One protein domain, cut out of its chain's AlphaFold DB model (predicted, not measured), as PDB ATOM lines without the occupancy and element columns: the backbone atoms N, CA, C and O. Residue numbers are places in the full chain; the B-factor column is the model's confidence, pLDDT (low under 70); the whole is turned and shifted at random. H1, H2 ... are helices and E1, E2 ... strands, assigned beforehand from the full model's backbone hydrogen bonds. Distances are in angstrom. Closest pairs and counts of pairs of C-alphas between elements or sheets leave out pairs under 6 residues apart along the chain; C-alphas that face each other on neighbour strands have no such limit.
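Overview. This is residues 7 to 67 of the 69 residues of an uncharacterized protein of Nitrosopumilus sp (UniProt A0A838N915). A strongly twisted sheet of five strands is curled like part of a barrel, and the one helix, H1, packs at its open side, between edge strands E1 and E5. The printed part has 61 residues, with named elements in the order E1, H1, E2, E3, E4, E5. The sheet's order is E1 E2 E3 E4 E5, all antiparallel; the class is mixed. The whole is compact, with radius of gyration of the C-alphas 11.0 A and spans of 34 by 24 by 19 A.

Arrangement. E2, residues 31 to 34, E3, 39 to 41, E4, 48 to 55, and E5, 61 to 66, form a meander, three hairpins of antiparallel neighbours. N 32 and O 41, 2.8 A, N 40 and O 49, 2.8 A, and N 52 and O 63, 2.9 A, are within hydrogen-bond range. E4 bends by 55 degrees at residue 52. E1, residues 7 to 9, is antiparallel to E2 at 161 degrees, with N 7 and O 33 3.0 A apart. H1, residues 12 to 21, is on the sheet, height 6.8 A, over none of the strands; every O i to N i+4 pair is within range. Its closest C-alphas to E5 are Glu 21 and Ile 61, 6.3 A.

Along the chain. E1 begins at C-alpha 7 (39.719, -32.307, 38.422); E5 ends at C-alpha 66 (27.183, -20.231, 44.779). E4 is 19.7 A long, E5 16.4 A, H1 14.0 A.

Size, cuts and confidence. The farthest C-alphas, Ile 44 and Ser 58, are 34.3 A apart. The printed part has no cut and no long link. Residues 10 and 57 have pLDDT under 70.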
ATOM      1  N   ARG A   7      38.419 -32.927  38.712       77.88
ATOM      2  CA  ARG A   7      39.719 -32.307  38.422       77.88
ATOM      3  C   ARG A   7      40.087 -31.354  39.551       77.88
ATOM      4  O   ARG A   7      39.350 -30.403  39.810       77.88
ATOM      5  N   ASP A   8      41.247 -31.578  40.159       76.69
ATOM      6  CA  ASP A   8      41.810 -30.672  41.158       76.69
ATOM      7  C   ASP A   8      42.624 -29.548  40.484       76.69
ATOM      8  O   ASP A   8      43.411 -29.783  39.555       76.69
ATOM      9  N   ILE A   9      42.390 -28.306  40.913       78.12
ATOM     10  CA  ILE A   9      43.006 -27.099  40.357       78.12
ATOM     11  C   ILE A   9      43.969 -26.513  41.398       78.12
ATOM     12  O   ILE A   9      43.589 -25.676  42.214       78.12
ATOM     13  N   ASN A  10      45.239 -26.932  41.336       67.62
ATOM     14  CA  ASN A  10      46.292 -26.504  42.275       67.62
ATOM     15  C   ASN A  10      47.132 -25.310  41.800       67.62
ATOM     16  O   ASN A  10      47.838 -24.680  42.588       67.62
ATOM     17  N   ASN A  11      47.143 -25.021  40.497       79.81
ATOM     18  CA  ASN A  11      47.979 -23.952  39.958       79.81
ATOM     19  C   ASN A  11      47.245 -22.611  40.058       79.81
ATOM     20  O   ASN A  11      46.201 -22.434  39.439       79.81
ATOM     21  N   ILE A  12      47.834 -21.647  40.772       80.81
ATOM     22  CA  ILE A  12      47.255 -20.315  41.008       80.81
ATOM     23  C   ILE A  12      46.872 -19.609  39.695       80.81
ATOM     24  O   ILE A  12      45.824 -18.975  39.634       80.81
ATOM     25  N   LYS A  13      47.669 -19.727  38.623       83.12
ATOM     26  CA  LYS A  13      47.344 -19.078  37.338       83.12
ATOM     27  C   LYS A  13      46.125 -19.707  36.666       83.12
ATOM     28  O   LYS A  13      45.227 -18.983  36.255       83.12
ATOM     29  N   GLU A  14      46.098 -21.037  36.590       82.56
ATOM     30  CA  GLU A  14      44.952 -21.793  36.059       82.56
ATOM     31  C   GLU A  14      43.693 -21.485  36.874       82.56
ATOM     32  O   GLU A  14      42.624 -21.253  36.320       82.56
ATOM     33  N   LEU A  15      43.833 -21.409  38.197       84.94
ATOM     34  CA  LEU A  15      42.748 -21.115  39.118       84.94
ATOM     35  C   LEU A  15      42.145 -19.729  38.890       84.94
ATOM     36  O   LEU A  15      40.927 -19.602  38.823       84.94
ATOM     37  N   GLU A  16      42.968 -18.689  38.784       84.50
ATOM     38  CA  GLU A  16      42.477 -17.328  38.557       84.50
ATOM     39  C   GLU A  16      41.824 -17.198  37.173       84.50
ATOM     40  O   GLU A  16      40.773 -16.567  37.050       84.50
ATOM     41  N   SER A  17      42.373 -17.868  36.150       86.06
ATOM     42  CA  SER A  17      41.731 -17.972  34.836       86.06
ATOM     43  C   SER A  17      40.367 -18.657  34.917       86.06
ATOM     44  O   SER A  17      39.402 -18.129  34.376       86.06
ATOM     45  N   ILE A  18      40.258 -19.767  35.647       84.50
ATOM     46  CA  ILE A  18      39.003 -20.502  35.863       84.50
ATOM     47  C   ILE A  18      38.005 -19.669  36.660       84.50
ATOM     48  O   ILE A  18      36.836 -19.597  36.299       84.50
ATOM     49  N   LYS A  19      38.434 -18.999  37.733       87.00
ATOM     50  CA  LYS A  19      37.555 -18.124  38.516       87.00
ATOM     51  C   LYS A  19      37.006 -16.988  37.667       87.00
ATOM     52  O   LYS A  19      35.830 -16.654  37.789       87.00
ATOM     53  N   TYR A  20      37.838 -16.413  36.805       85.25
ATOM     54  CA  TYR A  20      37.415 -15.374  35.879       85.25
ATOM     55  C   TYR A  20      36.456 -15.919  34.815       85.25
ATOM     56  O   TYR A  20      35.372 -15.366  34.632       85.25
ATOM     57  N   GLU A  21      36.823 -17.019  34.157       85.12
ATOM     58  CA  GLU A  21      36.006 -17.668  33.132       85.12
ATOM     59  C   GLU A  21      34.651 -18.083  33.706       85.12
ATOM     60  O   GLU A  21      33.616 -17.720  33.173       85.12
ATOM     61  N   PHE A  22      34.624 -18.726  34.866       85.62
ATOM     62  CA  PHE A  22      33.399 -19.242  35.471       85.62
ATOM     63  C   PHE A  22      32.677 -18.273  36.410       85.62
ATOM     64  O   PHE A  22      31.653 -18.626  37.001       85.62
ATOM     65  N   GLN A  23      33.180 -17.038  36.529       85.19
ATOM     66  CA  GLN A  23      32.653 -15.989  37.412       85.19
ATOM     67  C   GLN A  23      32.575 -16.418  38.893       85.19
ATOM     68  O   GLN A  23      31.693 -15.992  39.645       85.19
ATOM     69  N   ILE A  24      33.518 -17.253  39.331       87.31
ATOM     70  CA  ILE A  24      33.594 -17.792  40.691       87.31
ATOM     71  C   ILE A  24      34.244 -16.770  41.611       87.31
ATOM     72  O   ILE A  24      35.329 -16.255  41.349       87.31
ATOM     73  N   ARG A  25      33.611 -16.535  42.759       86.81
ATOM     74  CA  ARG A  25      34.149 -15.673  43.816       86.81
ATOM     75  C   ARG A  25      34.581 -16.506  45.014       86.81
ATOM     76  O   ARG A  25      33.791 -16.733  45.926       86.81
ATOM     77  N   CYS A  26      35.839 -16.940  45.009       86.50
ATOM     78  CA  CYS A  26      36.469 -17.641  46.126       86.50
ATOM     79  C   CYS A  26      37.871 -17.083  46.397       86.50
ATOM     80  O   CYS A  26      38.667 -16.938  45.469       86.50
ATOM     81  N   SER A  27      38.187 -16.818  47.666       85.31
ATOM     82  CA  SER A  27      39.510 -16.332  48.091       85.31
ATOM     83  C   SER A  27      40.550 -17.445  48.256       85.31
ATOM     84  O   SER A  27      41.724 -17.158  48.457       85.31
ATOM     85  N   HIS A  28      40.140 -18.712  48.187       88.00
ATOM     86  CA  HIS A  28      41.038 -19.848  48.362       88.00
ATOM     87  C   HIS A  28      41.774 -20.207  47.071       88.00
ATOM     88  O   HIS A  28      41.331 -19.875  45.967       88.00
ATOM     89  N   TYR A  29      42.909 -20.886  47.228       82.38
ATOM     90  CA  TYR A  29      43.798 -21.279  46.135       82.38
ATOM     91  C   TYR A  29      43.499 -22.677  45.568       82.38
ATOM     92  O   TYR A  29      44.202 -23.121  44.667       82.38
ATOM     93  N   GLN A  30      42.479 -23.364  46.086       84.50
ATOM     94  CA  GLN A  30      42.103 -24.708  45.655       84.50
ATOM     95  C   GLN A  30      40.609 -24.758  45.341       84.50
ATOM     96  O   GLN A  30      39.775 -24.266  46.113       84.50
ATOM     97  N   LEU A  31      40.295 -25.343  44.188       87.56
ATOM     98  CA  LEU A  31      38.945 -25.624  43.721       87.56
ATOM     99  C   LEU A  31      38.923 -27.012  43.083       87.56
ATOM    100  O   LEU A  31      39.868 -27.409  42.401       87.56
ATOM    101  N   GLU A  32      37.812 -27.706  43.270       89.38
ATOM    102  CA  GLU A  32      37.528 -28.989  42.648       89.38
ATOM    103  C   GLU A  32      36.400 -28.806  41.642       89.38
ATOM    104  O   GLU A  32      35.317 -28.326  41.984       89.38
ATOM    105  N   TYR A  33      36.655 -29.177  40.391       86.38
ATOM    106  CA  TYR A  33      35.640 -29.177  39.345       86.38
ATOM    107  C   TYR A  33      35.079 -30.587  39.162       86.38
ATOM    108  O   TYR A  33      35.804 -31.494  38.746       86.38
ATOM    109  N   SER A  34      33.784 -30.761  39.436       85.56
ATOM    110  CA  SER A  34      33.035 -31.965  39.074       85.56
ATOM    111  C   SER A  34      32.389 -31.765  37.708       85.56
ATOM    112  O   SER A  34      31.433 -31.002  37.552       85.56
ATOM    113  N   SER A  35      32.897 -32.486  36.705       80.38
ATOM    114  CA  SER A  35      32.307 -32.472  35.357       80.38
ATOM    115  C   SER A  35      30.937 -33.156  35.321       80.38
ATOM    116  O   SER A  35      30.112 -32.829  34.470       80.38
ATOM    117  N   ASN A  36      30.707 -34.106  36.234       82.69
ATOM    118  CA  ASN A  36      29.476 -34.887  36.320       82.69
ATOM    119  C   ASN A  36      28.326 -34.021  36.854       82.69
ATOM    120  O   ASN A  36      27.278 -33.906  36.223       82.69
ATOM    121  N   ASP A  37      28.578 -33.317  37.957       82.62
ATOM    122  CA  ASP A  37      27.597 -32.439  38.601       82.62
ATOM    123  C   ASP A  37      27.541 -31.042  37.968       82.62
ATOM    124  O   ASP A  37      26.684 -30.236  38.323       82.62
ATOM    125  N   LYS A  38      28.466 -30.732  37.042       86.69
ATOM    126  CA  LYS A  38      28.720 -29.366  36.548       86.69
ATOM    127  C   LYS A  38      28.747 -28.384  37.718       86.69
ATOM    128  O   LYS A  38      28.042 -27.371  37.735       86.69
ATOM    129  N   ALA A  39      29.565 -28.721  38.704       88.44
ATOM    130  CA  ALA A  39      29.702 -27.977  39.938       88.44
ATOM    131  C   ALA A  39      31.178 -27.748  40.232       88.44
ATOM    132  O   ALA A  39      32.035 -28.590  39.954       88.44
ATOM    133  N   ILE A  40      31.472 -26.590  40.798       89.19
ATOM    134  CA  ILE A  40      32.794 -26.263  41.309       89.19
ATOM    135  C   ILE A  40      32.652 -26.141  42.805       89.19
ATOM    136  O   ILE A  40      31.762 -25.449  43.277       89.19
ATOM    137  N   SER A  41      33.506 -26.804  43.561       90.31
ATOM    138  CA  SER A  41      33.492 -26.719  45.013       90.31
ATOM    139  C   SER A  41      34.839 -26.239  45.520       90.31
ATOM    140  O   SER A  41      35.873 -26.412  44.874       90.31
ATOM    141  N   CYS A  42      34.826 -25.563  46.659       89.62
ATOM    142  CA  CYS A  42      36.045 -25.230  47.368       89.62
ATOM    143  C   CYS A  42      36.150 -26.125  48.603       89.62
ATOM    144  O   CYS A  42      35.390 -25.899  49.546       89.62
ATOM    145  N   PRO A  43      37.110 -27.064  48.664       86.94
ATOM    146  CA  PRO A  43      37.282 -27.924  49.837       86.94
ATOM    147  C   PRO A  43      37.689 -27.148  51.100       86.94
ATOM    148  O   PRO A  43      37.565 -27.660  52.207       86.94
ATOM    149  N   ILE A  44      38.149 -25.898  50.957       89.19
ATOM    150  CA  ILE A  44      38.606 -25.068  52.079       89.19
ATOM    151  C   ILE A  44      37.444 -24.327  52.762       89.19
ATOM    152  O   ILE A  44      37.400 -24.276  53.987       89.19
ATOM    153  N   CYS A  45      36.494 -23.756  52.007       88.88
ATOM    154  CA  CYS A  45      35.318 -23.088  52.594       88.88
ATOM    155  C   CYS A  45      34.007 -23.859  52.480       88.88
ATOM    156  O   CYS A  45      32.988 -23.359  52.947       88.88
ATOM    157  N   GLY A  46      34.001 -25.013  51.816       87.06
ATOM    158  CA  GLY A  46      32.797 -25.810  51.584       87.06
ATOM    159  C   GLY A  46      31.785 -25.169  50.632       87.06
ATOM    160  O   GLY A  46      30.710 -25.722  50.437       87.06
ATOM    161  N   LYS A  47      32.094 -24.016  50.021       89.62
ATOM    162  CA  LYS A  47      31.195 -23.388  49.047       89.62
ATOM    163  C   LYS A  47      31.134 -24.215  47.774       89.62
ATOM    164  O   LYS A  47      32.173 -24.614  47.244       89.62
ATOM    165  N   ILE A  48      29.921 -24.384  47.269       90.50
ATOM    166  CA  ILE A  48      29.631 -25.076  46.020       90.50
ATOM    167  C   ILE A  48      29.014 -24.058  45.064       90.50
ATOM    168  O   ILE A  48      28.067 -23.354  45.414       90.50
ATOM    169  N   TRP A  49      29.580 -23.948  43.869       91.62
ATOM    170  CA  TRP A  49      29.054 -23.175  42.761       91.62
ATOM    171  C   TRP A  49      28.482 -24.126  41.715       91.62
ATOM    172  O   TRP A  49      29.220 -24.899  41.110       91.62
ATOM    173  N   ASN A  50      27.181 -24.035  41.471       91.31
ATOM    174  CA  ASN A  50      26.478 -24.849  40.486       91.31
ATOM    175  C   ASN A  50      26.396 -24.112  39.146       91.31
ATOM    176  O   ASN A  50      26.274 -22.881  39.111       91.31
ATOM    177  N   PHE A  51      26.458 -24.853  38.041       89.94
ATOM    178  CA  PHE A  51      26.282 -24.295  36.704       89.94
ATOM    179  C   PHE A  51      24.872 -23.712  36.537       89.94
ATOM    180  O   PHE A  51      23.871 -24.396  36.735       89.94
ATOM    181  N   VAL A  52      24.792 -22.441  36.142       88.50
ATOM    182  CA  VAL A  52      23.517 -21.719  35.955       88.50
ATOM    183  C   VAL A  52      23.189 -21.505  34.481       88.50
ATOM    184  O   VAL A  52      22.036 -21.273  34.127       88.50
ATOM    185  N   GLY A  53      24.190 -21.574  33.610       85.25
ATOM    186  CA  GLY A  53      24.020 -21.388  32.177       85.25
ATOM    187  C   GLY A  53      25.251 -20.772  31.535       85.25
ATOM    188  O   GLY A  53      26.251 -20.490  32.194       85.25
ATOM    189  N   GLU A  54      25.161 -20.531  30.237       88.38
ATOM    190  CA  GLU A  54      26.202 -19.871  29.456       88.38
ATOM    191  C   GLU A  54      25.776 -18.440  29.116       88.38
ATOM    192  O   GLU A  54      24.601 -18.158  28.867       88.38
ATOM    193  N   LYS A  55      26.729 -17.509  29.118       79.62
ATOM    194  CA  LYS A  55      26.533 -16.117  28.706       79.62
ATOM    195  C   LYS A  55      27.569 -15.718  27.665       79.62
ATOM    196  O   LYS A  55      28.742 -16.024  27.817       79.62
ATOM    197  N   GLY A  56      27.146 -14.960  26.657       73.94
ATOM    198  CA  GLY A  56      28.032 -14.333  25.673       73.94
ATOM    199  C   GLY A  56      27.559 -14.528  24.234       73.94
ATOM    200  O   GLY A  56      26.956 -15.542  23.907       73.94
ATOM    201  N   PHE A  57      27.805 -13.528  23.382       64.25
ATOM    202  CA  PHE A  57      27.386 -13.534  21.970       64.25
ATOM    203  C   PHE A  57      28.425 -14.174  21.035       64.25
ATOM    204  O   PHE A  57      28.053 -14.853  20.086       64.25
ATOM    205  N   SER A  58      29.724 -13.963  21.290       76.00
ATOM    206  CA  SER A  58      30.821 -14.480  20.442       76.00
ATOM    207  C   SER A  58      31.738 -15.483  21.149       76.00
ATOM    208  O   SER A  58      32.385 -16.291  20.492       76.00
ATOM    209  N   LYS A  59      31.798 -15.445  22.483       73.94
ATOM    210  CA  LYS A  59      32.436 -16.461  23.328       73.94
ATOM    211  C   LYS A  59      31.432 -16.841  24.403       73.94
ATOM    212  O   LYS A  59      31.035 -15.972  25.175       73.94
ATOM    213  N   LEU A  60      30.995 -18.097  24.402       79.50
ATOM    214  CA  LEU A  60      30.129 -18.632  25.446       79.50
ATOM    215  C   LEU A  60      30.975 -18.825  26.703       79.50
ATOM    216  O   LEU A  60      31.961 -19.553  26.695       79.50
ATOM    217  N   ILE A  61      30.607 -18.111  27.757       83.12
ATOM    218  CA  ILE A  61      31.245 -18.155  29.064       83.12
ATOM    219  C   ILE A  61      30.291 -18.890  29.998       83.12
ATOM    220  O   ILE A  61      29.135 -18.483  30.146       83.12
ATOM    221  N   GLN A  62      30.747 -19.968  30.625       86.44
ATOM    222  CA  GLN A  62      29.933 -20.693  31.596       86.44
ATOM    223  C   GLN A  62      29.832 -19.880  32.888       86.44
ATOM    224  O   GLN A  62      30.827 -19.373  33.387       86.44
ATOM    225  N   VAL A  63      28.635 -19.745  33.446       85.88
ATOM    226  CA  VAL A  63      28.401 -18.988  34.677       85.88
ATOM    227  C   VAL A  63      28.012 -19.951  35.779       85.88
ATOM    228  O   VAL A  63      27.006 -20.657  35.673       85.88
ATOM    229  N   TYR A  64      28.779 -19.922  36.862       89.56
ATOM    230  CA  TYR A  64      28.491 -20.687  38.061       89.56
ATOM    231  C   TYR A  64      28.056 -19.741  39.179       89.56
ATOM    232  O   TYR A  64      28.594 -18.642  39.335       89.56
ATOM    233  N   LYS A  65      27.057 -20.141  39.967       87.69
ATOM    234  CA  LYS A  65      26.622 -19.381  41.148       87.69
ATOM    235  C   LYS A  65      26.753 -20.235  42.387       87.69
ATOM    236  O   LYS A  65      26.431 -21.416  42.343       87.69
ATOM    237  N   ALA A  66      27.192 -19.603  43.471       86.44
ATOM    238  CA  ALA A  66      27.183 -20.231  44.779       86.44
ATOM    239  C   ALA A  66      25.748 -20.643  45.116       86.44
ATOM    240  O   ALA A  66      24.822 -19.864  44.860       86.44
ATOM    241  N   GLU A  67      25.583 -21.841  45.669       81.88
ATOM    242  CA  GLU A  67      24.354 -22.203  46.365       81.88
ATOM    243  C   GLU A  67      24.108 -21.123  47.432       81.88
ATOM    244  O   GLU A  67      25.007 -20.785  48.205       81.88
TER     245      GLU A  67